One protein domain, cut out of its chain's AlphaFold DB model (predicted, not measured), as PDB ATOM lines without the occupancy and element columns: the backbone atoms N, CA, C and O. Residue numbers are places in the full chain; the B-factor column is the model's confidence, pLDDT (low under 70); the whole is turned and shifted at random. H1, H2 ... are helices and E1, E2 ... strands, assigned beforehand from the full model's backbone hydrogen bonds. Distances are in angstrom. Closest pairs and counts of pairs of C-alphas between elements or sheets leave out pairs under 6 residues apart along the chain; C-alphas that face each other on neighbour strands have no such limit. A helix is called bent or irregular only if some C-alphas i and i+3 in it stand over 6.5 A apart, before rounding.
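Overview. This is residues 272 to 432, 464 to 485 and 554 to 574 of the 1122 residues of an uncharacterized protein of Oikopleura dioica (UniProt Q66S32). An elongated body is built on a curled, twisted four-stranded sheet, with H3 and H6 over one face and the helical hairpin H4 and H5 at one end of the long axis. At the other end the long strand hairpin E1 and E2 bends toward its turn at Pro 310, while H8 grazes the sheet with residues 554 to 559 and H7 packs on H8. The printed part has 204 residues, with eight named helices and four named strands in the order H1 H2 E1 E2 E3 H3 H4 H5 E4 H6 H7 H8. The sheet is mixed, in the order E3 E2 E1 E4, and the class is mixed, helices and strands. The whole is loose, with a radius of gyration of the C-alphas of 21.4 A and spans of 65 by 40 by 38 A.

Along the chain. H1, residues 272 to 277, begins at C-alpha 272 (-42.866, -95.117, 152.708), and H2 is residues 283 to 287. E1, residues 294 to 308, is 39.9 A long and bends by 68 degrees at residue 304; E2, residues 312 to 327, is 39.4 A long and bends by 64 degrees at residue 315. E3 is residues 332 to 336. H3, residues 342 to 366, is 36.6 A long, with a kink of 30 degrees near residue 360. H4 is residues 369 to 384, H5 388 to 404, E4 407 to 411, H6 418 to 432 and H7 468 to 474. H8, residues 554 to 570, is 24.6 A long and ends at C-alpha 570 (-55.366, -88.258, 149.105). H3 and H6 are irregular: C-alphas 361 and 364 are 7.3 A apart, and 421 and 424 are 7.1 A apart.

Arrangement. E1, E2 and E3 form a meander, each strand the antiparallel neighbour of the one before; N 303 and O 317 are 2.8 A apart, and N 325 and O 333 2.8 A. E4 is parallel to E1, with N 410 and O 294 at 2.8 A. H3 and H6 lie on the same face, making two layers, helices on one face of a sheet. H3, at a height of 8.3 A, runs slantwise to the strands, at 33 degrees to E2 on the local plane. H6 stands up from the sheet, rising 57 degrees, and touches H3 about perpendicular at 73 degrees, closest at the C-alphas of Arg 346 and Tyr 425, 6.0 A; H3 touches H6 with residues 346 to 353 alone. H4 and H5 touch at a shallow tilt of 25 degrees, opposite ways, closest at the C-alphas of Val 382 and Lys 391, 5.1 A. H1 touches H2, closest at the C-alphas of Val 276 and Lys 283, 6.0 A. H8, with residues 554 to 558 alone, touches H7 at a steep tilt of 43 degrees, closest at the C-alphas of Leu 472 and Ala 558, 5.7 A. Every O i to N i+4 pair is within hydrogen-bond range in H1, H4, H5, H7 and H8; H3 has 18 of 21, H6 8 of 11, and H2 0 of 1 but 2 of 2 O i to N i+3 pairs.

Size, cuts and confidence. The two C-alphas farthest apart, of Pro 310 and Lys 386, are 68.0 A apart. Residues 433 to 463 and 486 to 553 are not printed, with C-alpha gaps of 35.6 A and 21.6 A across these cuts. Of the links that are printed whole, none is long. No printed residue has a pLDDT under 70.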
ATOM      1  N   ILE A 272     -42.404 -93.876 153.339       88.94
ATOM      2  CA  ILE A 272     -42.866 -95.117 152.708       88.94
ATOM      3  C   ILE A 272     -42.494 -95.117 151.228       88.94
ATOM      4  O   ILE A 272     -41.871 -96.064 150.760       88.94
ATOM      5  N   MET A 273     -42.774 -94.026 150.508       84.31
ATOM      6  CA  MET A 273     -42.395 -93.921 149.098       84.31
ATOM      7  C   MET A 273     -40.879 -93.979 148.887       84.31
ATOM      8  O   MET A 273     -40.424 -94.657 147.969       84.31
ATOM      9  N   GLN A 274     -40.094 -93.330 149.756       84.69
ATOM     10  CA  GLN A 274     -38.631 -93.434 149.717       84.69
ATOM     11  C   GLN A 274     -38.189 -94.903 149.841       84.69
ATOM     12  O   GLN A 274     -37.430 -95.384 149.011       84.69
ATOM     13  N   LEU A 275     -38.701 -95.640 150.830       89.88
ATOM     14  CA  LEU A 275     -38.322 -97.036 151.079       89.88
ATOM     15  C   LEU A 275     -38.796 -98.013 149.998       89.88
ATOM     16  O   LEU A 275     -38.104 -98.994 149.737       89.88
ATOM     17  N   VAL A 276     -39.941 -97.757 149.363       88.88
ATOM     18  CA  VAL A 276     -40.405 -98.550 148.213       88.88
ATOM     19  C   VAL A 276     -39.500 -98.327 147.002       88.88
ATOM     20  O   VAL A 276     -39.130 -99.288 146.332       88.88
ATOM     21  N   ASN A 277     -39.077 -97.084 146.752       84.56
ATOM     22  CA  ASN A 277     -38.129 -96.780 145.676       84.56
ATOM     23  C   ASN A 277     -36.754 -97.430 145.914       84.56
ATOM     24  O   ASN A 277     -36.129 -97.880 144.958       84.56
ATOM     25  N   GLU A 278     -36.311 -97.533 147.173       87.31
ATOM     26  CA  GLU A 278     -35.098 -98.280 147.556       87.31
ATOM     27  C   GLU A 278     -35.294 -99.810 147.589       87.31
ATOM     28  O   GLU A 278     -34.374-100.530 147.971       87.31
ATOM     29  N   GLN A 279     -36.483-100.331 147.254       90.00
ATOM     30  CA  GLN A 279     -36.808-101.767 147.333       90.00
ATOM     31  C   GLN A 279     -36.579-102.362 148.741       90.00
ATOM     32  O   GLN A 279     -36.169-103.514 148.922       90.00
ATOM     33  N   ILE A 280     -36.799-101.546 149.773       92.69
ATOM     34  CA  ILE A 280     -36.776-101.958 151.181       92.69
ATOM     35  C   ILE A 280     -38.187-102.322 151.638       92.69
ATOM     36  O   ILE A 280     -38.351-103.291 152.369       92.69
ATOM     37  N   LEU A 281     -39.188-101.564 151.186       94.06
ATOM     38  CA  LEU A 281     -40.599-101.886 151.382       94.06
ATOM     39  C   LEU A 281     -41.236-102.386 150.079       94.06
ATOM     40  O   LEU A 281     -40.852-101.928 148.997       94.06
ATOM     41  N   PRO A 282     -42.236-103.277 150.165       94.25
ATOM     42  CA  PRO A 282     -42.987-103.736 149.004       94.25
ATOM     43  C   PRO A 282     -43.995-102.663 148.543       94.25
ATOM     44  O   PRO A 282     -44.346-101.752 149.299       94.25
ATOM     45  N   LYS A 283     -44.467-102.732 147.289       90.69
ATOM     46  CA  LYS A 283     -45.324-101.682 146.693       90.69
ATOM     47  C   LYS A 283     -46.662-101.526 147.421       90.69
ATOM     48  O   LYS A 283     -47.182-100.413 147.499       90.69
ATOM     49  N   GLU A 284     -47.186-102.605 147.991       92.81
ATOM     50  CA  GLU A 284     -48.429-102.650 148.765       92.81
ATOM     51  C   GLU A 284     -48.363-101.755 150.017       92.81
ATOM     52  O   GLU A 284     -49.391-101.251 150.479       92.81
ATOM     53  N   ALA A 285     -47.158-101.461 150.526       91.38
ATOM     54  CA  ALA A 285     -46.970-100.549 151.652       91.38
ATOM     55  C   ALA A 285     -47.440 -99.115 151.342       91.38
ATOM     56  O   ALA A 285     -47.800 -98.382 152.261       91.38
ATOM     57  N   LEU A 286     -47.497 -98.700 150.066       87.56
ATOM     58  CA  LEU A 286     -47.970 -97.364 149.664       87.56
ATOM     59  C   LEU A 286     -49.444 -97.109 149.996       87.56
ATOM     60  O   LEU A 286     -49.839 -95.945 150.108       87.56
ATOM     61  N   SER A 287     -50.230 -98.180 150.120       88.62
ATOM     62  CA  SER A 287     -51.648 -98.173 150.492       88.62
ATOM     63  C   SER A 287     -51.890 -98.383 151.990       88.62
ATOM     64  O   SER A 287     -53.038 -98.315 152.431       88.62
ATOM     65  N   TYR A 288     -50.838 -98.643 152.773       91.00
ATOM     66  CA  TYR A 288     -50.958 -98.834 154.212       91.00
ATOM     67  C   TYR A 288     -51.211 -97.507 154.935       91.00
ATOM     68  O   TYR A 288     -50.607 -96.476 154.626       91.00
ATOM     69  N   ARG A 289     -52.062 -97.563 155.960       92.25
ATOM     70  CA  ARG A 289     -52.282 -96.488 156.927       92.25
ATOM     71  C   ARG A 289     -52.329 -97.079 158.326       92.25
ATOM     72  O   ARG A 289     -52.778 -98.210 158.495       92.25
ATOM     73  N   ILE A 290     -51.975 -96.285 159.324       92.38
ATOM     74  CA  ILE A 290     -52.266 -96.643 160.711       92.38
ATOM     75  C   ILE A 290     -53.785 -96.615 160.918       92.38
ATOM     76  O   ILE A 290     -54.473 -95.657 160.548       92.38
ATOM     77  N   ASP A 291     -54.316 -97.694 161.484       94.00
ATOM     78  CA  ASP A 291     -55.741 -97.865 161.766       94.00
ATOM     79  C   ASP A 291     -56.027 -98.265 163.221       94.00
ATOM     80  O   ASP A 291     -57.191 -98.400 163.587       94.00
ATOM     81  N   ARG A 292     -54.990 -98.428 164.051       95.06
ATOM     82  CA  ARG A 292     -55.079 -98.650 165.498       95.06
ATOM     83  C   ARG A 292     -54.817 -97.338 166.226       95.06
ATOM     84  O   ARG A 292     -53.823 -96.665 165.948       95.06
ATOM     85  N   PHE A 293     -55.696 -96.974 167.155       95.88
ATOM     86  CA  PHE A 293     -55.623 -95.709 167.883       95.88
ATOM     87  C   PHE A 293     -55.799 -95.932 169.379       95.88
ATOM     88  O   PHE A 293     -56.723 -96.625 169.806       95.88
ATOM     89  N   VAL A 294     -54.913 -95.309 170.156       98.00
ATOM     90  CA  VAL A 294     -55.018 -95.205 171.611       98.00
ATOM     91  C   VAL A 294     -55.504 -93.804 171.936       98.00
ATOM     92  O   VAL A 294     -54.898 -92.824 171.498       98.00
ATOM     93  N   CYS A 295     -56.594 -93.710 172.686       98.12
ATOM     94  CA  CYS A 295     -57.168 -92.456 173.136       98.12
ATOM     95  C   CYS A 295     -57.110 -92.340 174.652       98.12
ATOM     96  O   CYS A 295     -57.159 -93.352 175.350       98.12
ATOM     97  N   PHE A 296     -57.031 -91.110 175.149       98.31
ATOM     98  CA  PHE A 296     -57.135 -90.824 176.571       98.31
ATOM     99  C   PHE A 296     -57.946 -89.558 176.830       98.31
ATOM    100  O   PHE A 296     -58.037 -88.686 175.963       98.31
ATOM    101  N   ASP A 297     -58.495 -89.486 178.032       97.38
ATOM    102  CA  ASP A 297     -59.228 -88.344 178.568       97.38
ATOM    103  C   ASP A 297     -59.037 -88.310 180.091       97.38
ATOM    104  O   ASP A 297     -58.712 -89.346 180.691       97.38
ATOM    105  N   ILE A 298     -59.176 -87.136 180.709       97.44
ATOM    106  CA  ILE A 298     -59.058 -86.984 182.163       97.44
ATOM    107  C   ILE A 298     -60.279 -86.279 182.729       97.44
ATOM    108  O   ILE A 298     -60.851 -85.401 182.095       97.44
ATOM    109  N   GLU A 299     -60.567 -86.561 183.995       96.06
ATOM    110  CA  GLU A 299     -61.443 -85.704 184.789       96.06
ATOM    111  C   GLU A 299     -60.686 -85.022 185.917       96.06
ATOM    112  O   GLU A 299     -59.604 -85.452 186.337       96.06
ATOM    113  N   THR A 300     -61.255 -83.915 186.396       95.25
ATOM    114  CA  THR A 300     -60.620 -83.054 187.399       95.25
ATOM    115  C   THR A 300     -61.577 -82.656 188.515       95.25
ATOM    116  O   THR A 300     -62.779 -82.535 188.299       95.25
ATOM    117  N   LEU A 301     -61.025 -82.419 189.705       93.06
ATOM    118  CA  LEU A 301     -61.702 -81.796 190.840       93.06
ATOM    119  C   LEU A 301     -61.426 -80.290 190.857       93.06
ATOM    120  O   LEU A 301     -60.283 -79.860 190.670       93.06
ATOM    121  N   GLU A 302     -62.456 -79.484 191.115       91.50
ATOM    122  CA  GLU A 302     -62.292 -78.046 191.335       91.50
ATOM    123  C   GLU A 302     -61.843 -77.768 192.775       91.50
ATOM    124  O   GLU A 302     -62.543 -78.061 193.740       91.50
ATOM    125  N   LYS A 303     -60.693 -77.111 192.926       89.31
ATOM    126  CA  LYS A 303     -60.273 -76.492 194.183       89.31
ATOM    127  C   LYS A 303     -60.530 -74.997 194.090       89.31
ATOM    128  O   LYS A 303     -59.937 -74.321 193.253       89.31
ATOM    129  N   LYS A 304     -61.425 -74.471 194.927       89.50
ATOM    130  CA  LYS A 304     -61.781 -73.043 194.912       89.50
ATOM    131  C   LYS A 304     -60.548 -72.171 195.149       89.50
ATOM    132  O   LYS A 304     -59.735 -72.443 196.030       89.50
ATOM    133  N   VAL A 305     -60.426 -71.121 194.348       87.06
ATOM    134  CA  VAL A 305     -59.378 -70.102 194.438       87.06
ATOM    135  C   VAL A 305     -60.084 -68.762 194.389       87.06
ATOM    136  O   VAL A 305     -60.905 -68.561 193.506       87.06
ATOM    137  N   ASP A 306     -59.746 -67.847 195.292       77.00
ATOM    138  CA  ASP A 306     -60.254 -66.479 195.238       77.00
ATOM    139  C   ASP A 306     -59.083 -65.531 194.978       77.00
ATOM    140  O   ASP A 306     -58.275 -65.212 195.852       77.00
ATOM    141  N   THR A 307     -58.889 -65.175 193.710       82.62
ATOM    142  CA  THR A 307     -57.851 -64.224 193.306       82.62
ATOM    143  C   THR A 307     -58.411 -63.293 192.254       82.62
ATOM    144  O   THR A 307     -58.783 -63.715 191.155       82.62
ATOM    145  N   ARG A 308     -58.419 -61.997 192.571       79.69
ATOM    146  CA  ARG A 308     -59.048 -60.976 191.741       79.69
ATOM    147  C   ARG A 308     -58.059 -59.911 191.297       79.69
ATOM    148  O   ARG A 308     -57.336 -59.313 192.084       79.69
ATOM    149  N   THR A 309     -58.092 -59.636 190.002       78.69
ATOM    150  CA  THR A 309     -57.509 -58.445 189.377       78.69
ATOM    151  C   THR A 309     -58.644 -57.585 188.807       78.69
ATOM    152  O   THR A 309     -59.748 -58.103 188.610       78.69
ATOM    153  N   PRO A 310     -58.417 -56.304 188.459       70.88
ATOM    154  CA  PRO A 310     -59.463 -55.449 187.883       70.88
ATOM    155  C   PRO A 310     -60.132 -56.007 186.613       70.88
ATOM    156  O   PRO A 310     -61.264 -55.643 186.302       70.88
ATOM    157  N   ALA A 311     -59.446 -56.883 185.868       75.12
ATOM    158  CA  ALA A 311     -59.929 -57.428 184.598       75.12
ATOM    159  C   ALA A 311     -60.234 -58.934 184.628       75.12
ATOM    160  O   ALA A 311     -60.867 -59.443 183.702       75.12
ATOM    161  N   THR A 312     -59.738 -59.687 185.613       86.00
ATOM    162  CA  THR A 312     -59.877 -61.151 185.670       86.00
ATOM    163  C   THR A 312     -60.009 -61.637 187.105       86.00
ATOM    164  O   THR A 312     -59.221 -61.248 187.966       86.00
ATOM    165  N   GLU A 313     -60.964 -62.528 187.323       91.44
ATOM    166  CA  GLU A 313     -61.244 -63.214 188.581       91.44
ATOM    167  C   GLU A 313     -61.026 -64.717 188.378       91.44
ATOM    168  O   GLU A 313     -61.601 -65.306 187.457       91.44
ATOM    169  N   LEU A 314     -60.153 -65.322 189.181       90.69
ATOM    170  CA  LEU A 314     -59.955 -66.771 189.229       90.69
ATOM    171  C   LEU A 314     -60.952 -67.352 190.233       90.69
ATOM    172  O   LEU A 314     -61.072 -66.796 191.316       90.69
ATOM    173  N   HIS A 315     -61.644 -68.430 189.857       90.69
ATOM    174  CA  HIS A 315     -62.707 -69.058 190.659       90.69
ATOM    175  C   HIS A 315     -62.274 -70.406 191.247       90.69
ATOM    176  O   HIS A 315     -62.566 -70.726 192.395       90.69
ATOM    177  N   ALA A 316     -61.581 -71.220 190.449       91.31
ATOM    178  CA  ALA A 316     -61.108 -72.536 190.866       91.31
ATOM    179  C   ALA A 316     -59.873 -72.964 190.066       91.31
ATOM    180  O   ALA A 316     -59.709 -72.565 188.907       91.31
ATOM    181  N   SER A 317     -59.002 -73.765 190.678       91.88
ATOM    182  CA  SER A 317     -57.953 -74.547 190.017       91.88
ATOM    183  C   SER A 317     -58.409 -75.989 189.821       91.88
ATOM    184  O   SER A 317     -59.104 -76.538 190.667       91.88
ATOM    185  N   HIS A 318     -57.994 -76.613 188.722       93.62
ATOM    186  CA  HIS A 318     -58.353 -77.996 188.404       93.62
ATOM    187  C   HIS A 318     -57.243 -78.961 188.823       93.62
ATOM    188  O   HIS A 318     -56.093 -78.796 188.416       93.62
ATOM    189  N   HIS A 319     -57.603 -79.938 189.651       93.69
ATOM    190  CA  HIS A 319     -56.730 -80.976 190.200       93.69
ATOM    191  C   HIS A 319     -57.086 -82.326 189.576       93.69
ATOM    192  O   HIS A 319     -58.253 -82.578 189.290       93.69
ATOM    193  N   LEU A 320     -56.111 -83.199 189.341       96.38
ATOM    194  CA  LEU A 320     -56.336 -84.459 188.628       96.38
ATOM    195  C   LEU A 320     -57.219 -85.419 189.453       96.38
ATOM    196  O   LEU A 320     -56.949 -85.628 190.638       96.38
ATOM    197  N   LEU A 321     -58.245 -86.019 188.834       96.81
ATOM    198  CA  LEU A 321     -59.174 -86.963 189.479       96.81
ATOM    199  C   LEU A 321     -59.086 -88.373 188.886       96.81
ATOM    200  O   LEU A 321     -58.917 -89.347 189.621       96.81
ATOM    201  N   SER A 322     -59.217 -88.498 187.570       97.75
ATOM    202  CA  SER A 322     -59.184 -89.787 186.876       97.75
ATOM    203  C   SER A 322     -58.569 -89.652 185.491       97.75
ATOM    204  O   SER A 322     -58.497 -88.558 184.934       97.75
ATOM    205  N   ILE A 323     -58.105 -90.775 184.947       98.50
ATOM    206  CA  ILE A 323     -57.604 -90.896 183.578       98.50
ATOM    207  C   ILE A 323     -58.242 -92.141 182.968       98.50
ATOM    208  O   ILE A 323     -58.227 -93.203 183.589       98.50
ATOM    209  N   ALA A 324     -58.760 -92.046 181.748       98.12
ATOM    210  CA  ALA A 324     -59.193 -93.212 180.987       98.12
ATOM    211  C   ALA A 324     -58.340 -93.433 179.746       98.12
ATOM    212  O   ALA A 324     -57.852 -92.491 179.129       98.12
ATOM    213  N   ILE A 325     -58.200 -94.702 179.376       98.50
ATOM    214  CA  ILE A 325     -57.665 -95.169 178.104       98.50
ATOM    215  C   ILE A 325     -58.783 -95.915 177.387       98.50
ATOM    216  O   ILE A 325     -59.401 -96.807 177.966       98.50
ATOM    217  N   GLY A 326     -58.996 -95.580 176.119       97.31
ATOM    218  CA  GLY A 326     -59.891 -96.300 175.218       97.31
ATOM    219  C   GLY A 326     -59.220 -96.524 173.873       97.31
ATOM    220  O   GLY A 326     -58.420 -95.705 173.416       97.31
ATOM    221  N   THR A 327     -59.522 -97.645 173.232       97.12
ATOM    222  CA  THR A 327     -58.904 -98.023 171.959       97.12
ATOM    223  C   THR A 327     -59.937 -98.582 170.998       97.12
ATOM    224  O   THR A 327     -60.948 -99.147 171.408       97.12
ATOM    225  N   ASN A 328     -59.647 -98.512 169.701       95.56
ATOM    226  CA  ASN A 328     -60.527 -99.088 168.685       95.56
ATOM    227  C   ASN A 328     -60.254-100.582 168.426       95.56
ATOM    228  O   ASN A 328     -60.754-101.134 167.447       95.56
ATOM    229  N   PHE A 329     -59.437-101.216 169.273       94.75
ATOM    230  CA  PHE A 329     -59.068-102.631 169.206       94.75
ATOM    231  C   PHE A 329     -59.384-103.396 170.503       94.75
ATOM    232  O   PHE A 329     -58.872-104.492 170.706       94.75
ATOM    233  N   GLY A 330     -60.259-102.843 171.351       93.88
ATOM    234  CA  GLY A 330     -60.890-103.571 172.456       93.88
ATOM    235  C   GLY A 330     -60.208-103.457 173.822       93.88
ATOM    236  O   GLY A 330     -60.607-104.161 174.743       93.88
ATOM    237  N   PHE A 331     -59.206-102.589 173.979       96.31
ATOM    238  CA  PHE A 331     -58.623-102.255 175.282       96.31
ATOM    239  C   PHE A 331     -59.271-100.999 175.882       96.31
ATOM    240  O   PHE A 331     -59.303 -99.950 175.230       96.31
ATOM    241  N   GLU A 332     -59.709-101.106 177.137       97.06
ATOM    242  CA  GLU A 332     -60.256-100.026 177.959       97.06
ATOM    243  C   GLU A 332     -59.705-100.131 179.385       97.06
ATOM    244  O   GLU A 332     -59.652-101.221 179.957       97.06
ATOM    245  N   LYS A 333     -59.303 -99.006 179.984       97.81
ATOM    246  CA  LYS A 333     -58.868 -98.962 181.388       97.81
ATOM    247  C   LYS A 333     -59.128 -97.582 181.974       97.81
ATOM    248  O   LYS A 333     -58.839 -96.583 181.323       97.81
ATOM    249  N   VAL A 334     -59.642 -97.524 183.200       98.19
ATOM    250  CA  VAL A 334     -59.824 -96.267 183.939       98.19
ATOM    251  C   VAL A 334     -59.046 -96.330 185.236       98.19
ATOM    252  O   VAL A 334     -59.180 -97.281 186.005       98.19
ATOM    253  N   PHE A 335     -58.272 -95.287 185.485       98.00
ATOM    254  CA  PHE A 335     -57.562 -95.054 186.726       98.00
ATOM    255  C   PHE A 335     -58.276 -93.929 187.468       98.00
ATOM    256  O   PHE A 335     -58.594 -92.900 186.873       98.00
ATOM    257  N   VAL A 336     -58.526 -94.103 188.762       96.62
ATOM    258  CA  VAL A 336     -59.093 -93.054 189.615       96.62
ATOM    259  C   VAL A 336     -58.168 -92.861 190.796       96.62
ATOM    260  O   VAL A 336     -57.679 -93.837 191.365       96.62
ATOM    261  N   ARG A 337     -57.926 -91.601 191.151       94.38
ATOM    262  CA  ARG A 337     -57.084 -91.216 192.279       94.38
ATOM    263  C   ARG A 337     -57.546 -91.914 193.560       94.38
ATOM    264  O   ARG A 337     -58.744 -92.073 193.805       94.38
ATOM    265  N   GLU A 338     -56.597 -92.341 194.387       94.06
ATOM    266  CA  GLU A 338     -56.924 -93.064 195.616       94.06
ATOM    267  C   GLU A 338     -57.518 -92.147 196.695       94.06
ATOM    268  O   GLU A 338     -58.504 -92.506 197.336       94.06
ATOM    269  N   ASN A 339     -56.935 -90.969 196.878       94.19
ATOM    270  CA  ASN A 339     -57.316 -89.984 197.884       94.19
ATOM    271  C   ASN A 339     -56.908 -88.578 197.405       94.19
ATOM    272  O   ASN A 339     -56.236 -88.431 196.383       94.19
ATOM    273  N   SER A 340     -57.285 -87.528 198.125       92.75
ATOM    274  CA  SER A 340     -57.046 -86.141 197.693       92.75
ATOM    275  C   SER A 340     -55.581 -85.650 197.828       92.75
ATOM    276  O   SER A 340     -55.310 -84.476 197.576       92.75
ATOM    277  N   SER A 341     -54.613 -86.511 198.196       92.56
ATOM    278  CA  SER A 341     -53.181 -86.158 198.346       92.56
ATOM    279  C   SER A 341     -52.440 -86.037 197.012       92.56
ATOM    280  O   SER A 341     -52.798 -86.704 196.037       92.56
ATOM    281  N   ALA A 342     -51.410 -85.188 196.934       90.50
ATOM    282  CA  ALA A 342     -50.626 -84.985 195.708       90.50
ATOM    283  C   ALA A 342     -49.883 -86.264 195.276       90.50
ATOM    284  O   ALA A 342     -49.785 -86.555 194.084       90.50
ATOM    285  N   GLU A 343     -49.448 -87.078 196.235       93.56
ATOM    286  CA  GLU A 343     -48.826 -88.384 196.025       93.56
ATOM    287  C   GLU A 343     -49.759 -89.337 195.275       93.56
ATOM    288  O   GLU A 343     -49.335 -89.985 194.318       93.56
ATOM    289  N   ALA A 344     -51.049 -89.364 195.625       95.50
ATOM    290  CA  ALA A 344     -52.029 -90.172 194.905       95.50
ATOM    291  C   ALA A 344     -52.214 -89.707 193.448       95.50
ATOM    292  O   ALA A 344     -52.463 -90.535 192.572       95.50
ATOM    293  N   ALA A 345     -52.059 -88.409 193.152       95.50
ATOM    294  CA  ALA A 345     -52.048 -87.916 191.771       95.50
ATOM    295  C   ALA A 345     -50.781 -88.350 191.016       95.50
ATOM    296  O   ALA A 345     -50.872 -88.753 189.856       95.50
ATOM    297  N   ARG A 346     -49.607 -88.321 191.668       95.50
ATOM    298  CA  ARG A 346     -48.351 -88.838 191.092       95.50
ATOM    299  C   ARG A 346     -48.480 -90.324 190.751       95.50
ATOM    300  O   ARG A 346     -48.157 -90.708 189.627       95.50
ATOM    301  N   GLN A 347     -48.997 -91.133 191.679       97.00
ATOM    302  CA  GLN A 347     -49.195 -92.571 191.477       97.00
ATOM    303  C   GLN A 347     -50.197 -92.855 190.351       97.00
ATOM    304  O   GLN A 347     -49.934 -93.681 189.485       97.00
ATOM    305  N   LEU A 348     -51.294 -92.097 190.284       97.88
ATOM    306  CA  LEU A 348     -52.273 -92.208 189.202       97.88
ATOM    307  C   LEU A 348     -51.639 -92.032 187.810       97.88
ATOM    308  O   LEU A 348     -51.936 -92.784 186.881       97.88
ATOM    309  N   VAL A 349     -50.760 -91.033 187.655       97.81
ATOM    310  CA  VAL A 349     -50.050 -90.790 186.387       97.81
ATOM    311  C   VAL A 349     -48.982 -91.859 186.132       97.81
ATOM    312  O   VAL A 349     -48.752 -92.212 184.975       97.81
ATOM    313  N   GLN A 350     -48.358 -92.399 187.181       97.62
ATOM    314  CA  GLN A 350     -47.400 -93.503 187.080       97.62
ATOM    315  C   GLN A 350     -48.070 -94.756 186.495       97.62
ATOM    316  O   GLN A 350     -47.613 -95.243 185.460       97.62
ATOM    317  N   ASP A 351     -49.196 -95.194 187.064       98.06
ATOM    318  CA  ASP A 351     -49.950 -96.374 186.606       98.06
ATOM    319  C   ASP A 351     -50.443 -96.215 185.155       98.06
ATOM    320  O   ASP A 351     -50.451 -97.160 184.350       98.06
ATOM    321  N   PHE A 352     -50.844 -94.990 184.802       98.19
ATOM    322  CA  PHE A 352     -51.225 -94.621 183.442       98.19
ATOM    323  C   PHE A 352     -50.052 -94.773 182.463       98.19
ATOM    324  O   PHE A 352     -50.209 -95.389 181.406       98.19
ATOM    325  N   VAL A 353     -48.870 -94.245 182.801       97.50
ATOM    326  CA  VAL A 353     -47.677 -94.353 181.946       97.50
ATOM    327  C   VAL A 353     -47.203 -95.799 181.829       97.50
ATOM    328  O   VAL A 353     -46.868 -96.217 180.722       97.50
ATOM    329  N   GLU A 354     -47.209 -96.570 182.915       97.19
ATOM    330  CA  GLU A 354     -46.849 -97.995 182.910       97.19
ATOM    331  C   GLU A 354     -47.731 -98.791 181.951       97.19
ATOM    332  O   GLU A 354     -47.227 -99.475 181.061       97.19
ATOM    333  N   THR A 355     -49.046 -98.584 182.025       97.56
ATOM    334  CA  THR A 355     -49.992 -99.224 181.101       97.56
ATOM    335  C   THR A 355     -49.718 -98.825 179.644       97.56
ATOM    336  O   THR A 355     -49.783 -99.655 178.739       97.56
ATOM    337  N   LEU A 356     -49.379 -97.559 179.373       97.19
ATOM    338  CA  LEU A 356     -49.010 -97.133 178.018       97.19
ATOM    339  C   LEU A 356     -47.697 -97.766 177.537       97.19
ATOM    340  O   LEU A 356     -47.560 -98.035 176.342       97.19
ATOM    341  N   VAL A 357     -46.733 -98.000 178.430       95.50
ATOM    342  CA  VAL A 357     -45.488 -98.709 178.103       95.50
ATOM    343  C   VAL A 357     -45.786-100.165 177.738       95.50
ATOM    344  O   VAL A 357     -45.307-100.612 176.697       95.50
ATOM    345  N   GLU A 358     -46.641-100.855 178.496       94.88
ATOM    346  CA  GLU A 358     -47.079-102.230 178.198       94.88
ATOM    347  C   GLU A 358     -47.746-102.336 176.816       94.88
ATOM    348  O   GLU A 358     -47.380-103.180 175.990       94.88
ATOM    349  N   ILE A 359     -48.685-101.429 176.512       95.62
ATOM    350  CA  ILE A 359     -49.320-101.369 175.185       95.62
ATOM    351  C   ILE A 359     -48.258-101.087 174.113       95.62
ATOM    352  O   ILE A 359     -48.249-101.717 173.054       95.62
ATOM    353  N   SER A 360     -47.328-100.168 174.387       94.19
ATOM    354  CA  SER A 360     -46.278 -99.811 173.438       94.19
ATOM    355  C   SER A 360     -45.309-100.958 173.137       94.19
ATOM    356  O   SER A 360     -44.767-100.989 172.031       94.19
ATOM    357  N   ASP A 361     -45.058-101.867 174.078       92.25
ATOM    358  CA  ASP A 361     -44.137-102.990 173.878       92.25
ATOM    359  C   ASP A 361     -44.716-104.033 172.914       92.25
ATOM    360  O   ASP A 361     -43.999-104.586 172.077       92.25
ATOM    361  N   SER A 362     -46.039-104.206 172.930       91.25
ATOM    362  CA  SER A 362     -46.764-105.052 171.972       91.25
ATOM    363  C   SER A 362     -47.147-104.339 170.665       91.25
ATOM    364  O   SER A 362     -47.612-104.985 169.726       91.25
ATOM    365  N   TRP A 363     -46.904-103.028 170.551       93.62
ATOM    366  CA  TRP A 363     -47.377-102.193 169.438       93.62
ATOM    367  C   TRP A 363     -46.912-102.663 168.055       93.62
ATOM    368  O   TRP A 363     -47.650-102.576 167.073       93.62
ATOM    369  N   HIS A 364     -45.693-103.193 167.968       88.62
ATOM    370  CA  HIS A 364     -45.116-103.667 166.712       88.62
ATOM    371  C   HIS A 364     -45.897-104.843 166.088       88.62
ATOM    372  O   HIS A 364     -45.834-105.028 164.874       88.62
ATOM    373  N   ASN A 365     -46.681-105.583 166.883       91.12
ATOM    374  CA  ASN A 365     -47.495-106.714 166.424       91.12
ATOM    375  C   ASN A 365     -48.696-106.293 165.563       91.12
ATOM    376  O   ASN A 365     -49.283-107.128 164.880       91.12
ATOM    377  N   PHE A 366     -49.077-105.012 165.581       91.31
ATOM    378  CA  PHE A 366     -50.188-104.503 164.771       91.31
ATOM    379  C   PHE A 366     -49.798-104.172 163.328       91.31
ATOM    380  O   PHE A 366     -50.670-103.860 162.518       91.31
ATOM    381  N   PHE A 367     -48.507-104.217 162.993       92.56
ATOM    382  CA  PHE A 367     -48.024-103.879 161.661       92.56
ATOM    383  C   PHE A 367     -47.801-105.132 160.812       92.56
ATOM    384  O   PHE A 367     -47.372-106.161 161.331       92.56
ATOM    385  N   PRO A 368     -48.010-105.047 159.487       94.44
ATOM    386  CA  PRO A 368     -47.578-106.095 158.571       94.44
ATOM    387  C   PRO A 368     -46.084-106.434 158.710       94.44
ATOM    388  O   PRO A 368     -45.251-105.535 158.865       94.44
ATOM    389  N   ASN A 369     -45.739-107.719 158.564       93.88
ATOM    390  CA  ASN A 369     -44.374-108.240 158.758       93.88
ATOM    391  C   ASN A 369     -43.302-107.505 157.939       93.88
ATOM    392  O   ASN A 369     -42.196-107.294 158.434       93.88
ATOM    393  N   TYR A 370     -43.639-107.028 156.738       95.44
ATOM    394  CA  TYR A 370     -42.695-106.308 155.880       95.44
ATOM    395  C   TYR A 370     -42.120-105.036 156.536       95.44
ATOM    396  O   TYR A 370     -41.050-104.573 156.150       95.44
ATOM    397  N   PHE A 371     -42.797-104.437 157.528       95.12
ATOM    398  CA  PHE A 371     -42.250-103.295 158.266       95.12
ATOM    399  C   PHE A 371     -41.143-103.709 159.231       95.12
ATOM    400  O   PHE A 371     -40.153-102.988 159.358       95.12
ATOM    401  N   LYS A 372     -41.300-104.864 159.884       93.19
ATOM    402  CA  LYS A 372     -40.273-105.448 160.749       93.19
ATOM    403  C   LYS A 372     -39.041-105.812 159.921       93.19
ATOM    404  O   LYS A 372     -37.948-105.347 160.229       93.19
ATOM    405  N   GLU A 373     -39.246-106.509 158.805       94.88
ATOM    406  CA  GLU A 373     -38.183-106.853 157.851       94.88
ATOM    407  C   GLU A 373     -37.463-105.603 157.317       94.88
ATOM    408  O   GLU A 373     -36.238-105.579 157.212       94.88
ATOM    409  N   ALA A 374     -38.197-104.523 157.022       95.81
ATOM    410  CA  ALA A 374     -37.609-103.264 156.568       95.81
ATOM    411  C   ALA A 374     -36.731-102.587 157.632       95.81
ATOM    412  O   ALA A 374     -35.694-102.013 157.290       95.81
ATOM    413  N   VAL A 375     -37.132-102.632 158.909       95.19
ATOM    414  CA  VAL A 375     -36.325-102.118 160.025       95.19
ATOM    415  C   VAL A 375     -35.037-102.929 160.157       95.19
ATOM    416  O   VAL A 375     -33.961-102.334 160.123       95.19
ATOM    417  N   GLU A 376     -35.134-104.260 160.193       95.38
ATOM    418  CA  GLU A 376     -33.978-105.164 160.286       95.38
ATOM    419  C   GLU A 376     -33.018-104.971 159.098       95.38
ATOM    420  O   GLU A 376     -31.809-104.799 159.270       95.38
ATOM    421  N   LYS A 377     -33.554-104.886 157.871       95.50
ATOM    422  CA  LYS A 377     -32.774-104.617 156.654       95.50
ATOM    423  C   LYS A 377     -32.038-103.277 156.736       95.50
ATOM    424  O   LYS A 377     -30.863-103.200 156.384       95.50
ATOM    425  N   LEU A 378     -32.697-102.217 157.207       95.44
ATOM    426  CA  LEU A 378     -32.069-100.904 157.380       95.44
ATOM    427  C   LEU A 378     -30.986-100.908 158.463       95.44
ATOM    428  O   LEU A 378     -29.963-100.243 158.291       95.44
ATOM    429  N   GLU A 379     -31.195-101.621 159.568       95.88
ATOM    430  CA  GLU A 379     -30.204-101.765 160.635       95.88
ATOM    431  C   GLU A 379     -28.945-102.473 160.132       95.88
ATOM    432  O   GLU A 379     -27.844-101.947 160.327       95.88
ATOM    433  N   ASN A 380     -29.108-103.567 159.381       95.25
ATOM    434  CA  ASN A 380     -28.004-104.288 158.744       95.25
ATOM    435  C   ASN A 380     -27.247-103.394 157.749       95.25
ATOM    436  O   ASN A 380     -26.031-103.246 157.859       95.25
ATOM    437  N   ILE A 381     -27.959-102.681 156.865       93.81
ATOM    438  CA  ILE A 381     -27.339-101.724 155.929       93.81
ATOM    439  C   ILE A 381     -26.540-100.650 156.688       93.81
ATOM    440  O   ILE A 381     -25.430-100.294 156.298       93.81
ATOM    441  N   VAL A 382     -27.068-100.111 157.790       94.31
ATOM    442  CA  VAL A 382     -26.386 -99.077 158.592       94.31
ATOM    443  C   VAL A 382     -25.162 -99.626 159.334       94.31
ATOM    444  O   VAL A 382     -24.187 -98.884 159.536       94.31
ATOM    445  N   ALA A 383     -25.210-100.886 159.766       93.75
ATOM    446  CA  ALA A 383     -24.099-101.571 160.411       93.75
ATOM    447  C   ALA A 383     -22.956-101.832 159.417       93.75
ATOM    448  O   ALA A 383     -21.815-101.466 159.702       93.75
ATOM    449  N   GLU A 384     -23.281-102.351 158.232       93.62
ATOM    450  CA  GLU A 384     -22.327-102.752 157.189       93.62
ATOM    451  C   GLU A 384     -21.811-101.585 156.328       93.62
ATOM    452  O   GLU A 384     -20.753-101.689 155.699       93.62
ATOM    453  N   ALA A 385     -22.516-100.446 156.304       90.12
ATOM    454  CA  ALA A 385     -22.153 -99.291 155.486       90.12
ATOM    455  C   ALA A 385     -20.746 -98.754 155.807       90.12
ATOM    456  O   ALA A 385     -20.517 -98.076 156.816       90.12
ATOM    457  N   LYS A 386     -19.813 -98.972 154.868       87.44
ATOM    458  CA  LYS A 386     -18.429 -98.471 154.931       87.44
ATOM    459  C   LYS A 386     -18.347 -96.958 154.699       87.44
ATOM    460  O   LYS A 386     -17.488 -96.281 155.261       87.44
ATOM    461  N   LYS A 387     -19.244 -96.394 153.877       88.88
ATOM    462  CA  LYS A 387     -19.263 -94.958 153.547       88.88
ATOM    463  C   LYS A 387     -20.114 -94.170 154.548       88.88
ATOM    464  O   LYS A 387     -21.301 -94.426 154.738       88.88
ATOM    465  N   LYS A 388     -19.537 -93.114 155.135       86.25
ATOM    466  CA  LYS A 388     -20.216 -92.242 156.121       86.25
ATOM    467  C   LYS A 388     -21.491 -91.577 155.578       86.25
ATOM    468  O   LYS A 388     -22.448 -91.379 156.326       86.25
ATOM    469  N   THR A 389     -21.504 -91.205 154.299       80.88
ATOM    470  CA  THR A 389     -22.652 -90.570 153.626       80.88
ATOM    471  C   THR A 389     -23.834 -91.524 153.496       80.88
ATOM    472  O   THR A 389     -24.951 -91.170 153.868       80.88
ATOM    473  N   GLU A 390     -23.568 -92.743 153.045       83.25
ATOM    474  CA  GLU A 390     -24.530 -93.836 152.921       83.25
ATOM    475  C   GLU A 390     -25.101 -94.232 154.284       83.25
ATOM    476  O   GLU A 390     -26.315 -94.182 154.491       83.25
ATOM    477  N   LYS A 391     -24.222 -94.462 155.267       89.56
ATOM    478  CA  LYS A 391     -24.618 -94.733 156.653       89.56
ATOM    479  C   LYS A 391     -25.548 -93.651 157.201       89.56
ATOM    480  O   LYS A 391     -26.546 -93.953 157.850       89.56
ATOM    481  N   ARG A 392     -25.256 -92.372 156.933       89.62
ATOM    482  CA  ARG A 392     -26.103 -91.244 157.353       89.62
ATOM    483  C   ARG A 392     -27.461 -91.237 156.646       89.62
ATOM    484  O   ARG A 392     -28.455 -90.921 157.301       89.62
ATOM    485  N   ARG A 393     -27.512 -91.552 155.347       88.12
ATOM    486  CA  ARG A 393     -28.751 -91.629 154.553       88.12
ATOM    487  C   ARG A 393     -29.679 -92.710 155.105       88.12
ATOM    488  O   ARG A 393     -30.777 -92.372 155.545       88.12
ATOM    489  N   PHE A 394     -29.214 -93.958 155.176       91.38
ATOM    490  CA  PHE A 394     -30.031 -95.084 155.640       91.38
ATOM    491  C   PHE A 394     -30.382 -94.986 157.123       91.38
ATOM    492  O   PHE A 394     -31.530 -95.217 157.489       91.38
ATOM    493  N   LYS A 395     -29.477 -94.487 157.978       93.81
ATOM    494  CA  LYS A 395     -29.816 -94.174 159.378       93.81
ATOM    495  C   LYS A 395     -30.901 -93.100 159.476       93.81
ATOM    496  O   LYS A 395     -31.753 -93.144 160.359       93.81
ATOM    497  N   GLY A 396     -30.881 -92.119 158.573       91.88
ATOM    498  CA  GLY A 396     -31.943 -91.126 158.448       91.88
ATOM    499  C   GLY A 396     -33.288 -91.754 158.072       91.88
ATOM    500  O   GLY A 396     -34.303 -91.381 158.656       91.88
ATOM    501  N   MET A 397     -33.292 -92.710 157.141       92.25
ATOM    502  CA  MET A 397     -34.491 -93.455 156.739       92.25
ATOM    503  C   MET A 397     -35.019 -94.342 157.871       92.25
ATOM    504  O   MET A 397     -36.199 -94.245 158.191       92.25
ATOM    505  N   LEU A 398     -34.148 -95.095 158.550       94.06
ATOM    506  CA  LEU A 398     -34.484 -95.901 159.729       94.06
ATOM    507  C   LEU A 398     -35.165 -95.059 160.811       94.06
ATOM    508  O   LEU A 398     -36.277 -95.364 161.233       94.06
ATOM    509  N   ASN A 399     -34.558 -93.933 161.193       91.62
ATOM    510  CA  ASN A 399     -35.135 -93.040 162.199       91.62
ATOM    511  C   ASN A 399     -36.514 -92.499 161.783       91.62
ATOM    512  O   ASN A 399     -37.394 -92.337 162.627       91.62
ATOM    513  N   LYS A 400     -36.707 -92.187 160.494       90.88
ATOM    514  CA  LYS A 400     -38.005 -91.738 159.967       90.88
ATOM    515  C   LYS A 400     -39.040 -92.868 159.975       90.88
ATOM    516  O   LYS A 400     -40.190 -92.589 160.296       90.88
ATOM    517  N   LEU A 401     -38.647 -94.099 159.637       92.31
ATOM    518  CA  LEU A 401     -39.533 -95.266 159.624       92.31
ATOM    519  C   LEU A 401     -39.990 -95.616 161.040       92.31
ATOM    520  O   LEU A 401     -41.186 -95.654 161.296       92.31
ATOM    521  N   VAL A 402     -39.053 -95.742 161.983       90.56
ATOM    522  CA  VAL A 402     -39.362 -95.971 163.404       90.56
ATOM    523  C   VAL A 402     -40.263 -94.859 163.946       90.56
ATOM    524  O   VAL A 402     -41.222 -95.120 164.666       90.56
ATOM    525  N   LYS A 403     -40.024 -93.601 163.548       89.12
ATOM    526  CA  LYS A 403     -40.908 -92.487 163.911       89.12
ATOM    527  C   LYS A 403     -42.313 -92.615 163.308       89.12
ATOM    528  O   LYS A 403     -43.267 -92.192 163.955       89.12
ATOM    529  N   HIS A 404     -42.439 -93.139 162.091       88.88
ATOM    530  CA  HIS A 404     -43.726 -93.348 161.431       88.88
ATOM    531  C   HIS A 404     -44.537 -94.466 162.099       88.88
ATOM    532  O   HIS A 404     -45.732 -94.287 162.288       88.88
ATOM    533  N   LEU A 405     -43.883 -95.551 162.527       90.88
ATOM    534  CA  LEU A 405     -44.509 -96.718 163.170       90.88
ATOM    535  C   LEU A 405     -44.774 -96.539 164.678       90.88
ATOM    536  O   LEU A 405     -45.223 -97.459 165.356       90.88
ATOM    537  N   LYS A 406     -44.497 -95.354 165.222       91.06
ATOM    538  CA  LYS A 406     -44.641 -95.047 166.648       91.06
ATOM    539  C   LYS A 406     -46.107 -95.054 167.102       91.06
ATOM    540  O   LYS A 406     -46.982 -94.597 166.363       91.06
ATOM    541  N   MET A 407     -46.360 -95.475 168.343       95.38
ATOM    542  CA  MET A 407     -47.690 -95.408 168.951       95.38
ATOM    543  C   MET A 407     -48.117 -93.952 169.174       95.38
ATOM    544  O   MET A 407     -47.449 -93.194 169.881       95.38
ATOM    545  N   ASN A 408     -49.233 -93.546 168.569       95.56
ATOM    546  CA  ASN A 408     -49.809 -92.218 168.771       95.56
ATOM    547  C   ASN A 408     -50.970 -92.307 169.765       95.56
ATOM    548  O   ASN A 408     -51.902 -93.081 169.556       95.56
ATOM    549  N   ILE A 409     -50.904 -91.487 170.810       97.69
ATOM    550  CA  ILE A 409     -51.895 -91.395 171.879       97.69
ATOM    551  C   ILE A 409     -52.657 -90.084 171.684       97.69
ATOM    552  O   ILE A 409     -52.050 -89.012 171.720       97.69
ATOM    553  N   TYR A 410     -53.960 -90.152 171.433       97.94
ATOM    554  CA  TYR A 410     -54.789 -88.991 171.115       97.94
ATOM    555  C   TYR A 410     -55.709 -88.617 172.276       97.94
ATOM    556  O   TYR A 410     -56.413 -89.460 172.805       97.94
ATOM    557  N   GLY A 411     -55.758 -87.338 172.634       97.31
ATOM    558  CA  GLY A 411     -56.862 -86.796 173.435       97.31
ATOM    559  C   GLY A 411     -57.708 -85.816 172.625       97.31
ATOM    560  O   GLY A 411     -57.346 -85.467 171.491       97.31
ATOM    561  N   PHE A 412     -58.825 -85.364 173.194       95.81
ATOM    562  CA  PHE A 412     -59.714 -84.384 172.571       95.81
ATOM    563  C   PHE A 412     -59.576 -83.018 173.244       95.81
ATOM    564  O   PHE A 412     -59.979 -82.845 174.381       95.81
ATOM    565  N   ASN A 413     -59.014 -82.018 172.548       94.38
ATOM    566  CA  ASN A 413     -58.623 -80.733 173.163       94.38
ATOM    567  C   ASN A 413     -57.550 -80.879 174.266       94.38
ATOM    568  O   ASN A 413     -57.272 -79.935 175.021       94.38
ATOM    569  N   SER A 414     -56.886 -82.034 174.310       95.31
ATOM    570  CA  SER A 414     -55.906 -82.386 175.331       95.31
ATOM    571  C   SER A 414     -54.685 -81.500 175.336       95.31
ATOM    572  O   SER A 414     -54.111 -81.228 176.388       95.31
ATOM    573  N   ALA A 415     -54.315 -80.937 174.186       95.06
ATOM    574  CA  ALA A 415     -53.178 -80.039 174.118       95.06
ATOM    575  C   ALA A 415     -53.384 -78.776 174.968       95.06
ATOM    576  O   ALA A 415     -52.395 -78.136 175.322       95.06
ATOM    577  N   ARG A 416     -54.630 -78.375 175.255       93.69
ATOM    578  CA  ARG A 416     -54.969 -77.141 175.986       93.69
ATOM    579  C   ARG A 416     -55.561 -77.366 177.373       93.69
ATOM    580  O   ARG A 416     -55.590 -76.397 178.130       93.69
ATOM    581  N   PHE A 417     -56.032 -78.573 177.676       94.31
ATOM    582  CA  PHE A 417     -56.651 -78.901 178.958       94.31
ATOM    583  C   PHE A 417     -55.938 -80.074 179.643       94.31
ATOM    584  O   PHE A 417     -55.180 -79.818 180.578       94.31
ATOM    585  N   ASP A 418     -56.060 -81.299 179.120       96.69
ATOM    586  CA  ASP A 418     -55.534 -82.510 179.776       96.69
ATOM    587  C   ASP A 418     -54.015 -82.475 179.975       96.69
ATOM    588  O   ASP A 418     -53.507 -82.625 181.083       96.69
ATOM    589  N   LEU A 419     -53.253 -82.225 178.903       96.56
ATOM    590  CA  LEU A 419     -51.793 -82.216 178.964       96.56
ATOM    591  C   LEU A 419     -51.258 -81.124 179.899       96.56
ATOM    592  O   LEU A 419     -50.343 -81.423 180.654       96.56
ATOM    593  N   PRO A 420     -51.782 -79.883 179.921       95.19
ATOM    594  CA  PRO A 420     -51.416 -78.924 180.962       95.19
ATOM    595  C   PRO A 420     -51.606 -79.401 182.408       95.19
ATOM    596  O   PRO A 420     -50.779 -79.032 183.237       95.19
ATOM    597  N   VAL A 421     -52.639 -80.199 182.709       95.56
ATOM    598  CA  VAL A 421     -52.832 -80.802 184.044       95.56
ATOM    599  C   VAL A 421     -51.821 -81.926 184.283       95.56
ATOM    600  O   VAL A 421     -51.235 -82.015 185.357       95.56
ATOM    601  N   LEU A 422     -51.580 -82.765 183.272       96.12
ATOM    602  CA  LEU A 422     -50.728 -83.948 183.396       96.12
ATOM    603  C   LEU A 422     -49.229 -83.636 183.377       96.12
ATOM    604  O   LEU A 422     -48.470 -84.296 184.073       96.12
ATOM    605  N   VAL A 423     -48.772 -82.663 182.585       95.19
ATOM    606  CA  VAL A 423     -47.349 -82.409 182.284       95.19
ATOM    607  C   VAL A 423     -46.429 -82.294 183.512       95.19
ATOM    608  O   VAL A 423     -45.341 -82.875 183.438       95.19
ATOM    609  N   PRO A 424     -46.809 -81.608 184.613       93.31
ATOM    610  CA  PRO A 424     -45.987 -81.548 185.827       93.31
ATOM    611  C   PRO A 424     -45.631 -82.927 186.404       93.31
ATOM    612  O   PRO A 424     -44.542 -83.087 186.943       93.31
ATOM    613  N   TYR A 425     -46.511 -83.919 186.235       95.12
ATOM    614  CA  TYR A 425     -46.319 -85.309 186.665       95.12
ATOM    615  C   TYR A 425     -45.775 -86.197 185.534       95.12
ATOM    616  O   TYR A 425     -44.856 -86.995 185.710       95.12
ATOM    617  N   LEU A 426     -46.327 -86.025 184.333       95.44
ATOM    618  CA  LEU A 426     -46.106 -86.864 183.160       95.44
ATOM    619  C   LEU A 426     -44.661 -86.797 182.660       95.44
ATOM    620  O   LEU A 426     -44.088 -87.824 182.307       95.44
ATOM    621  N   LEU A 427     -44.064 -85.601 182.592       94.12
ATOM    622  CA  LEU A 427     -42.712 -85.457 182.050       94.12
ATOM    623  C   LEU A 427     -41.639 -86.085 182.957       94.12
ATOM    624  O   LEU A 427     -40.826 -86.838 182.413       94.12
ATOM    625  N   PRO A 428     -41.625 -85.851 184.289       91.44
ATOM    626  CA  PRO A 428     -40.715 -86.563 185.183       91.44
ATOM    627  C   PRO A 428     -40.863 -88.082 185.084       91.44
ATOM    628  O   PRO A 428     -39.865 -88.778 184.899       91.44
ATOM    629  N   ILE A 429     -42.095 -88.599 185.098       93.56
ATOM    630  CA  ILE A 429     -42.366 -90.041 185.034       93.56
ATOM    631  C   ILE A 429     -41.881 -90.646 183.710       93.56
ATOM    632  O   ILE A 429     -41.093 -91.591 183.721       93.56
ATOM    633  N   ILE A 430     -42.261 -90.082 182.557       91.50
ATOM    634  CA  ILE A 430     -41.824 -90.615 181.255       91.50
ATOM    635  C   ILE A 430     -40.299 -90.535 181.104       91.50
ATOM    636  O   ILE A 430     -39.701 -91.414 180.479       91.50
ATOM    637  N   SER A 431     -39.650 -89.519 181.682       87.69
ATOM    638  CA  SER A 431     -38.194 -89.360 181.582       87.69
ATOM    639  C   SER A 431     -37.407 -90.499 182.243       87.69
ATOM    640  O   SER A 431     -36.297 -90.792 181.794       87.69
ATOM    641  N   LYS A 432     -38.002 -91.188 183.233       88.75
ATOM    642  CA  LYS A 432     -37.441 -92.397 183.864       88.75
ATOM    643  C   LYS A 432     -37.394 -93.581 182.890       88.75
ATOM    644  O   LYS A 432     -36.461 -94.376 182.945       88.75
ATOM    645  N   VAL A 464     -61.402 -78.822 162.386       84.25
ATOM    646  CA  VAL A 464     -61.835 -77.463 162.740       84.25
ATOM    647  C   VAL A 464     -62.302 -77.438 164.207       84.25
ATOM    648  O   VAL A 464     -62.668 -78.496 164.727       84.25
ATOM    649  N   PRO A 465     -62.309 -76.272 164.886       84.56
ATOM    650  CA  PRO A 465     -62.831 -76.169 166.248       84.56
ATOM    651  C   PRO A 465     -64.265 -76.707 166.337       84.56
ATOM    652  O   PRO A 465     -65.166 -76.185 165.680       84.56
ATOM    653  N   ILE A 466     -64.459 -77.761 167.127       88.94
ATOM    654  CA  ILE A 466     -65.723 -78.485 167.283       88.94
ATOM    655  C   ILE A 466     -65.768 -79.119 168.682       88.94
ATOM    656  O   ILE A 466     -64.719 -79.355 169.280       88.94
ATOM    657  N   SER A 467     -66.964 -79.366 169.221       90.69
ATOM    658  CA  SER A 467     -67.127 -80.155 170.450       90.69
ATOM    659  C   SER A 467     -66.887 -81.643 170.186       90.69
ATOM    660  O   SER A 467     -66.991 -82.085 169.039       90.69
ATOM    661  N   LEU A 468     -66.625 -82.431 171.235       91.50
ATOM    662  CA  LEU A 468     -66.476 -83.886 171.118       91.50
ATOM    663  C   LEU A 468     -67.722 -84.511 170.485       91.50
ATOM    664  O   LEU A 468     -67.627 -85.157 169.447       91.50
ATOM    665  N   ALA A 469     -68.901 -84.182 171.021       90.19
ATOM    666  CA  ALA A 469     -70.199 -84.550 170.453       90.19
ATOM    667  C   ALA A 469     -70.304 -84.240 168.949       90.19
ATOM    668  O   ALA A 469     -70.734 -85.071 168.148       90.19
ATOM    669  N   GLY A 470     -69.878 -83.037 168.548       90.62
ATOM    670  CA  GLY A 470     -69.865 -82.634 167.148       90.62
ATOM    671  C   GLY A 470     -68.888 -83.458 166.308       90.62
ATOM    672  O   GLY A 470     -69.234 -83.830 165.190       90.62
ATOM    673  N   TYR A 471     -67.704 -83.778 166.837       92.31
ATOM    674  CA  TYR A 471     -66.699 -84.597 166.155       92.31
ATOM    675  C   TYR A 471     -67.142 -86.056 165.991       92.31
ATOM    676  O   TYR A 471     -66.981 -86.612 164.906       92.31
ATOM    677  N   LEU A 472     -67.741 -86.662 167.020       92.81
ATOM    678  CA  LEU A 472     -68.297 -88.020 166.950       92.81
ATOM    679  C   LEU A 472     -69.415 -88.088 165.904       92.81
ATOM    680  O   LEU A 472     -69.348 -88.890 164.971       92.81
ATOM    681  N   LYS A 473     -70.374 -87.153 165.974       90.19
ATOM    682  CA  LYS A 473     -71.469 -87.034 165.001       90.19
ATOM    683  C   LYS A 473     -70.961 -86.820 163.576       90.19
ATOM    684  O   LYS A 473     -71.528 -87.361 162.631       90.19
ATOM    685  N   GLN A 474     -69.909 -86.021 163.409       88.31
ATOM    686  CA  GLN A 474     -69.289 -85.768 162.110       88.31
ATOM    687  C   GLN A 474     -68.641 -87.022 161.512       88.31
ATOM    688  O   GLN A 474     -68.511 -87.095 160.299       88.31
ATOM    689  N   ASN A 475     -68.230 -87.987 162.331       90.12
ATOM    690  CA  ASN A 475     -67.577 -89.216 161.887       90.12
ATOM    691  C   ASN A 475     -68.465 -90.448 162.110       90.12
ATOM    692  O   ASN A 475     -67.956 -91.543 162.346       90.12
ATOM    693  N   SER A 476     -69.789 -90.249 162.063       87.81
ATOM    694  CA  SER A 476     -70.811 -91.303 162.138       87.81
ATOM    695  C   SER A 476     -70.645 -92.243 163.336       87.81
ATOM    696  O   SER A 476     -70.948 -93.428 163.249       87.81
ATOM    697  N   THR A 477     -70.129 -91.722 164.449       86.69
ATOM    698  CA  THR A 477     -69.967 -92.475 165.691       86.69
ATOM    699  C   THR A 477     -71.081 -92.078 166.646       86.69
ATOM    700  O   THR A 477     -71.291 -90.885 166.892       86.69
ATOM    701  N   GLU A 478     -71.814 -93.066 167.157       81.25
ATOM    702  CA  GLU A 478     -72.891 -92.830 168.115       81.25
ATOM    703  C   GLU A 478     -72.332 -92.237 169.407       81.25
ATOM    704  O   GLU A 478     -71.357 -92.728 169.977       81.25
ATOM    705  N   GLN A 479     -72.958 -91.157 169.866       76.06
ATOM    706  CA  GLN A 479     -72.654 -90.583 171.165       76.06
ATOM    707  C   GLN A 479     -73.620 -91.170 172.188       76.06
ATOM    708  O   GLN A 479     -74.831 -90.998 172.064       76.06
ATOM    709  N   THR A 480     -73.084 -91.778 173.240       76.38
ATOM    710  CA  THR A 480     -73.874 -92.049 174.443       76.38
ATOM    711  C   THR A 480     -73.745 -90.836 175.353       76.38
ATOM    712  O   THR A 480     -72.649 -90.529 175.816       76.38
ATOM    713  N   LYS A 481     -74.836 -90.096 175.563       76.19
ATOM    714  CA  LYS A 481     -74.834 -88.959 176.490       76.19
ATOM    715  C   LYS A 481     -74.768 -89.459 177.932       76.19
ATOM    716  O   LYS A 481     -75.390 -90.463 178.270       76.19
ATOM    717  N   SER A 482     -74.035 -88.740 178.770       90.00
ATOM    718  CA  SER A 482     -74.060 -88.907 180.218       90.00
ATOM    719  C   SER A 482     -73.764 -87.570 180.894       90.00
ATOM    720  O   SER A 482     -73.360 -86.611 180.230       90.00
ATOM    721  N   ILE A 483     -73.986 -87.504 182.203       93.81
ATOM    722  CA  ILE A 483     -73.833 -86.293 183.009       93.81
ATOM    723  C   ILE A 483     -72.913 -86.556 184.204       93.81
ATOM    724  O   ILE A 483     -72.934 -87.641 184.792       93.81
ATOM    725  N   TRP A 484     -72.124 -85.540 184.557       94.50
ATOM    726  CA  TRP A 484     -71.193 -85.549 185.685       94.50
ATOM    727  C   TRP A 484     -71.283 -84.220 186.464       94.50
ATOM    728  O   TRP A 484     -71.326 -83.158 185.832       94.50
ATOM    729  N   PRO A 485     -71.344 -84.234 187.811       94.06
ATOM    730  CA  PRO A 485     -71.516 -83.026 188.619       94.06
ATOM    731  C   PRO A 485     -70.163 -82.372 188.963       94.06
ATOM    732  O   PRO A 485     -69.636 -82.519 190.065       94.06
ATOM    733  N   PRO A 554     -65.399 -94.233 171.869       95.25
ATOM    734  CA  PRO A 554     -66.014 -93.657 170.671       95.25
ATOM    735  C   PRO A 554     -65.066 -92.721 169.916       95.25
ATOM    736  O   PRO A 554     -65.017 -92.741 168.685       95.25
ATOM    737  N   LEU A 555     -64.244 -91.948 170.633       95.88
ATOM    738  CA  LEU A 555     -63.253 -91.081 170.005       95.88
ATOM    739  C   LEU A 555     -62.253 -91.866 169.148       95.88
ATOM    740  O   LEU A 555     -61.955 -91.445 168.028       95.88
ATOM    741  N   SER A 556     -61.760 -93.010 169.628       96.00
ATOM    742  CA  SER A 556     -60.819 -93.847 168.869       96.00
ATOM    743  C   SER A 556     -61.414 -94.349 167.542       96.00
ATOM    744  O   SER A 556     -60.749 -94.309 166.500       96.00
ATOM    745  N   HIS A 557     -62.700 -94.722 167.536       95.38
ATOM    746  CA  HIS A 557     -63.425 -95.108 166.325       95.38
ATOM    747  C   HIS A 557     -63.640 -93.914 165.384       95.38
ATOM    748  O   HIS A 557     -63.374 -94.019 164.184       95.38
ATOM    749  N   ALA A 558     -64.027 -92.755 165.923       94.81
ATOM    750  CA  ALA A 558     -64.215 -91.533 165.145       94.81
ATOM    751  C   ALA A 558     -62.916 -91.059 164.467       94.81
ATOM    752  O   ALA A 558     -62.943 -90.606 163.319       94.81
ATOM    753  N   ILE A 559     -61.765 -91.186 165.141       95.69
ATOM    754  CA  ILE A 559     -60.444 -90.905 164.556       95.69
ATOM    755  C   ILE A 559     -60.171 -91.830 163.373       95.69
ATOM    756  O   ILE A 559     -59.798 -91.342 162.305       95.69
ATOM    757  N   ASN A 560     -60.401 -93.137 163.527       95.19
ATOM    758  CA  ASN A 560     -60.189 -94.100 162.450       95.19
ATOM    759  C   ASN A 560     -61.046 -93.776 161.216       95.19
ATOM    760  O   ASN A 560     -60.526 -93.755 160.100       95.19
ATOM    761  N   THR A 561     -62.327 -93.447 161.406       93.38
ATOM    762  CA  THR A 561     -63.228 -93.032 160.317       93.38
ATOM    763  C   THR A 561     -62.740 -91.751 159.637       93.38
ATOM    764  O   THR A 561     -62.611 -91.703 158.411       93.38
ATOM    765  N   SER A 562     -62.390 -90.728 160.423       93.19
ATOM    766  CA  SER A 562     -61.857 -89.453 159.927       93.19
ATOM    767  C   SER A 562     -60.588 -89.649 159.089       93.19
ATOM    768  O   SER A 562     -60.486 -89.176 157.953       93.19
ATOM    769  N   PHE A 563     -59.622 -90.412 159.611       95.00
ATOM    770  CA  PHE A 563     -58.339 -90.637 158.947       95.00
ATOM    771  C   PHE A 563     -58.477 -91.545 157.724       95.00
ATOM    772  O   PHE A 563     -57.806 -91.312 156.718       95.00
ATOM    773  N   SER A 564     -59.395 -92.514 157.764       93.50
ATOM    774  CA  SER A 564     -59.770 -93.324 156.604       93.50
ATOM    775  C   SER A 564     -60.310 -92.452 155.466       93.50
ATOM    776  O   SER A 564     -59.867 -92.592 154.327       93.50
ATOM    777  N   ASN A 565     -61.180 -91.480 155.765       91.81
ATOM    778  CA  ASN A 565     -61.704 -90.548 154.764       91.81
ATOM    779  C   ASN A 565     -60.599 -89.685 154.143       91.81
ATOM    780  O   ASN A 565     -60.545 -89.537 152.923       91.81
ATOM    781  N   PHE A 566     -59.674 -89.155 154.949       92.44
ATOM    782  CA  PHE A 566     -58.518 -88.426 154.422       92.44
ATOM    783  C   PHE A 566     -57.630 -89.303 153.530       92.44
ATOM    784  O   PHE A 566     -57.237 -88.872 152.442       92.44
ATOM    785  N   HIS A 567     -57.341 -90.532 153.960       92.12
ATOM    786  CA  HIS A 567     -56.526 -91.475 153.202       92.12
ATOM    787  C   HIS A 567     -57.200 -91.888 151.886       92.12
ATOM    788  O   HIS A 567     -56.551 -91.887 150.845       92.12
ATOM    789  N   LYS A 568     -58.514 -92.152 151.897       89.38
ATOM    790  CA  LYS A 568     -59.308 -92.482 150.703       89.38
ATOM    791  C   LYS A 568     -59.232 -91.388 149.635       89.38
ATOM    792  O   LYS A 568     -59.222 -91.695 148.449       89.38
ATOM    793  N   VAL A 569     -59.181 -90.122 150.054       86.56
ATOM    794  CA  VAL A 569     -59.127 -88.979 149.135       86.56
ATOM    795  C   VAL A 569     -57.721 -88.732 148.591       86.56
ATOM    796  O   VAL A 569     -57.566 -88.469 147.402       86.56
ATOM    797  N   PHE A 570     -56.700 -88.765 149.452       86.69
ATOM    798  CA  PHE A 570     -55.366 -88.258 149.105       86.69
ATOM    799  C   PHE A 570     -54.272 -89.330 149.026       86.69
ATOM    800  O   PHE A 570     -53.168 -89.020 148.585       86.69
ATOM    801  N   GLY A 571     -54.537 -90.568 149.452       87.38
ATOM    802  CA  GLY A 571     -53.563 -91.667 149.462       87.38
ATOM    803  C   GLY A 571     -52.365 -91.438 150.392       87.38
ATOM    804  O   GLY A 571     -51.287 -91.981 150.161       87.38
ATOM    805  N   ILE A 572     -52.523 -90.576 151.403       87.81
ATOM    806  CA  ILE A 572     -51.494 -90.231 152.390       87.81
ATOM    807  C   ILE A 572     -52.086 -90.455 153.781       87.81
ATOM    808  O   ILE A 572     -53.179 -89.966 154.068       87.81
ATOM    809  N   ASP A 573     -51.368 -91.169 154.649       90.12
ATOM    810  CA  ASP A 573     -51.774 -91.366 156.043       90.12
ATOM    811  C   ASP A 573     -51.668 -90.039 156.826       90.12
ATOM    812  O   ASP A 573     -50.562 -89.487 156.947       90.12
ATOM    813  N   PRO A 574     -52.771 -89.513 157.395       91.50
ATOM    814  CA  PRO A 574     -52.746 -88.295 158.205       91.50
ATOM    815  C   PRO A 574     -51.811 -88.374 159.419       91.50
ATOM    816  O   PRO A 574     -51.227 -87.355 159.800       91.50
TER     817      PRO A 574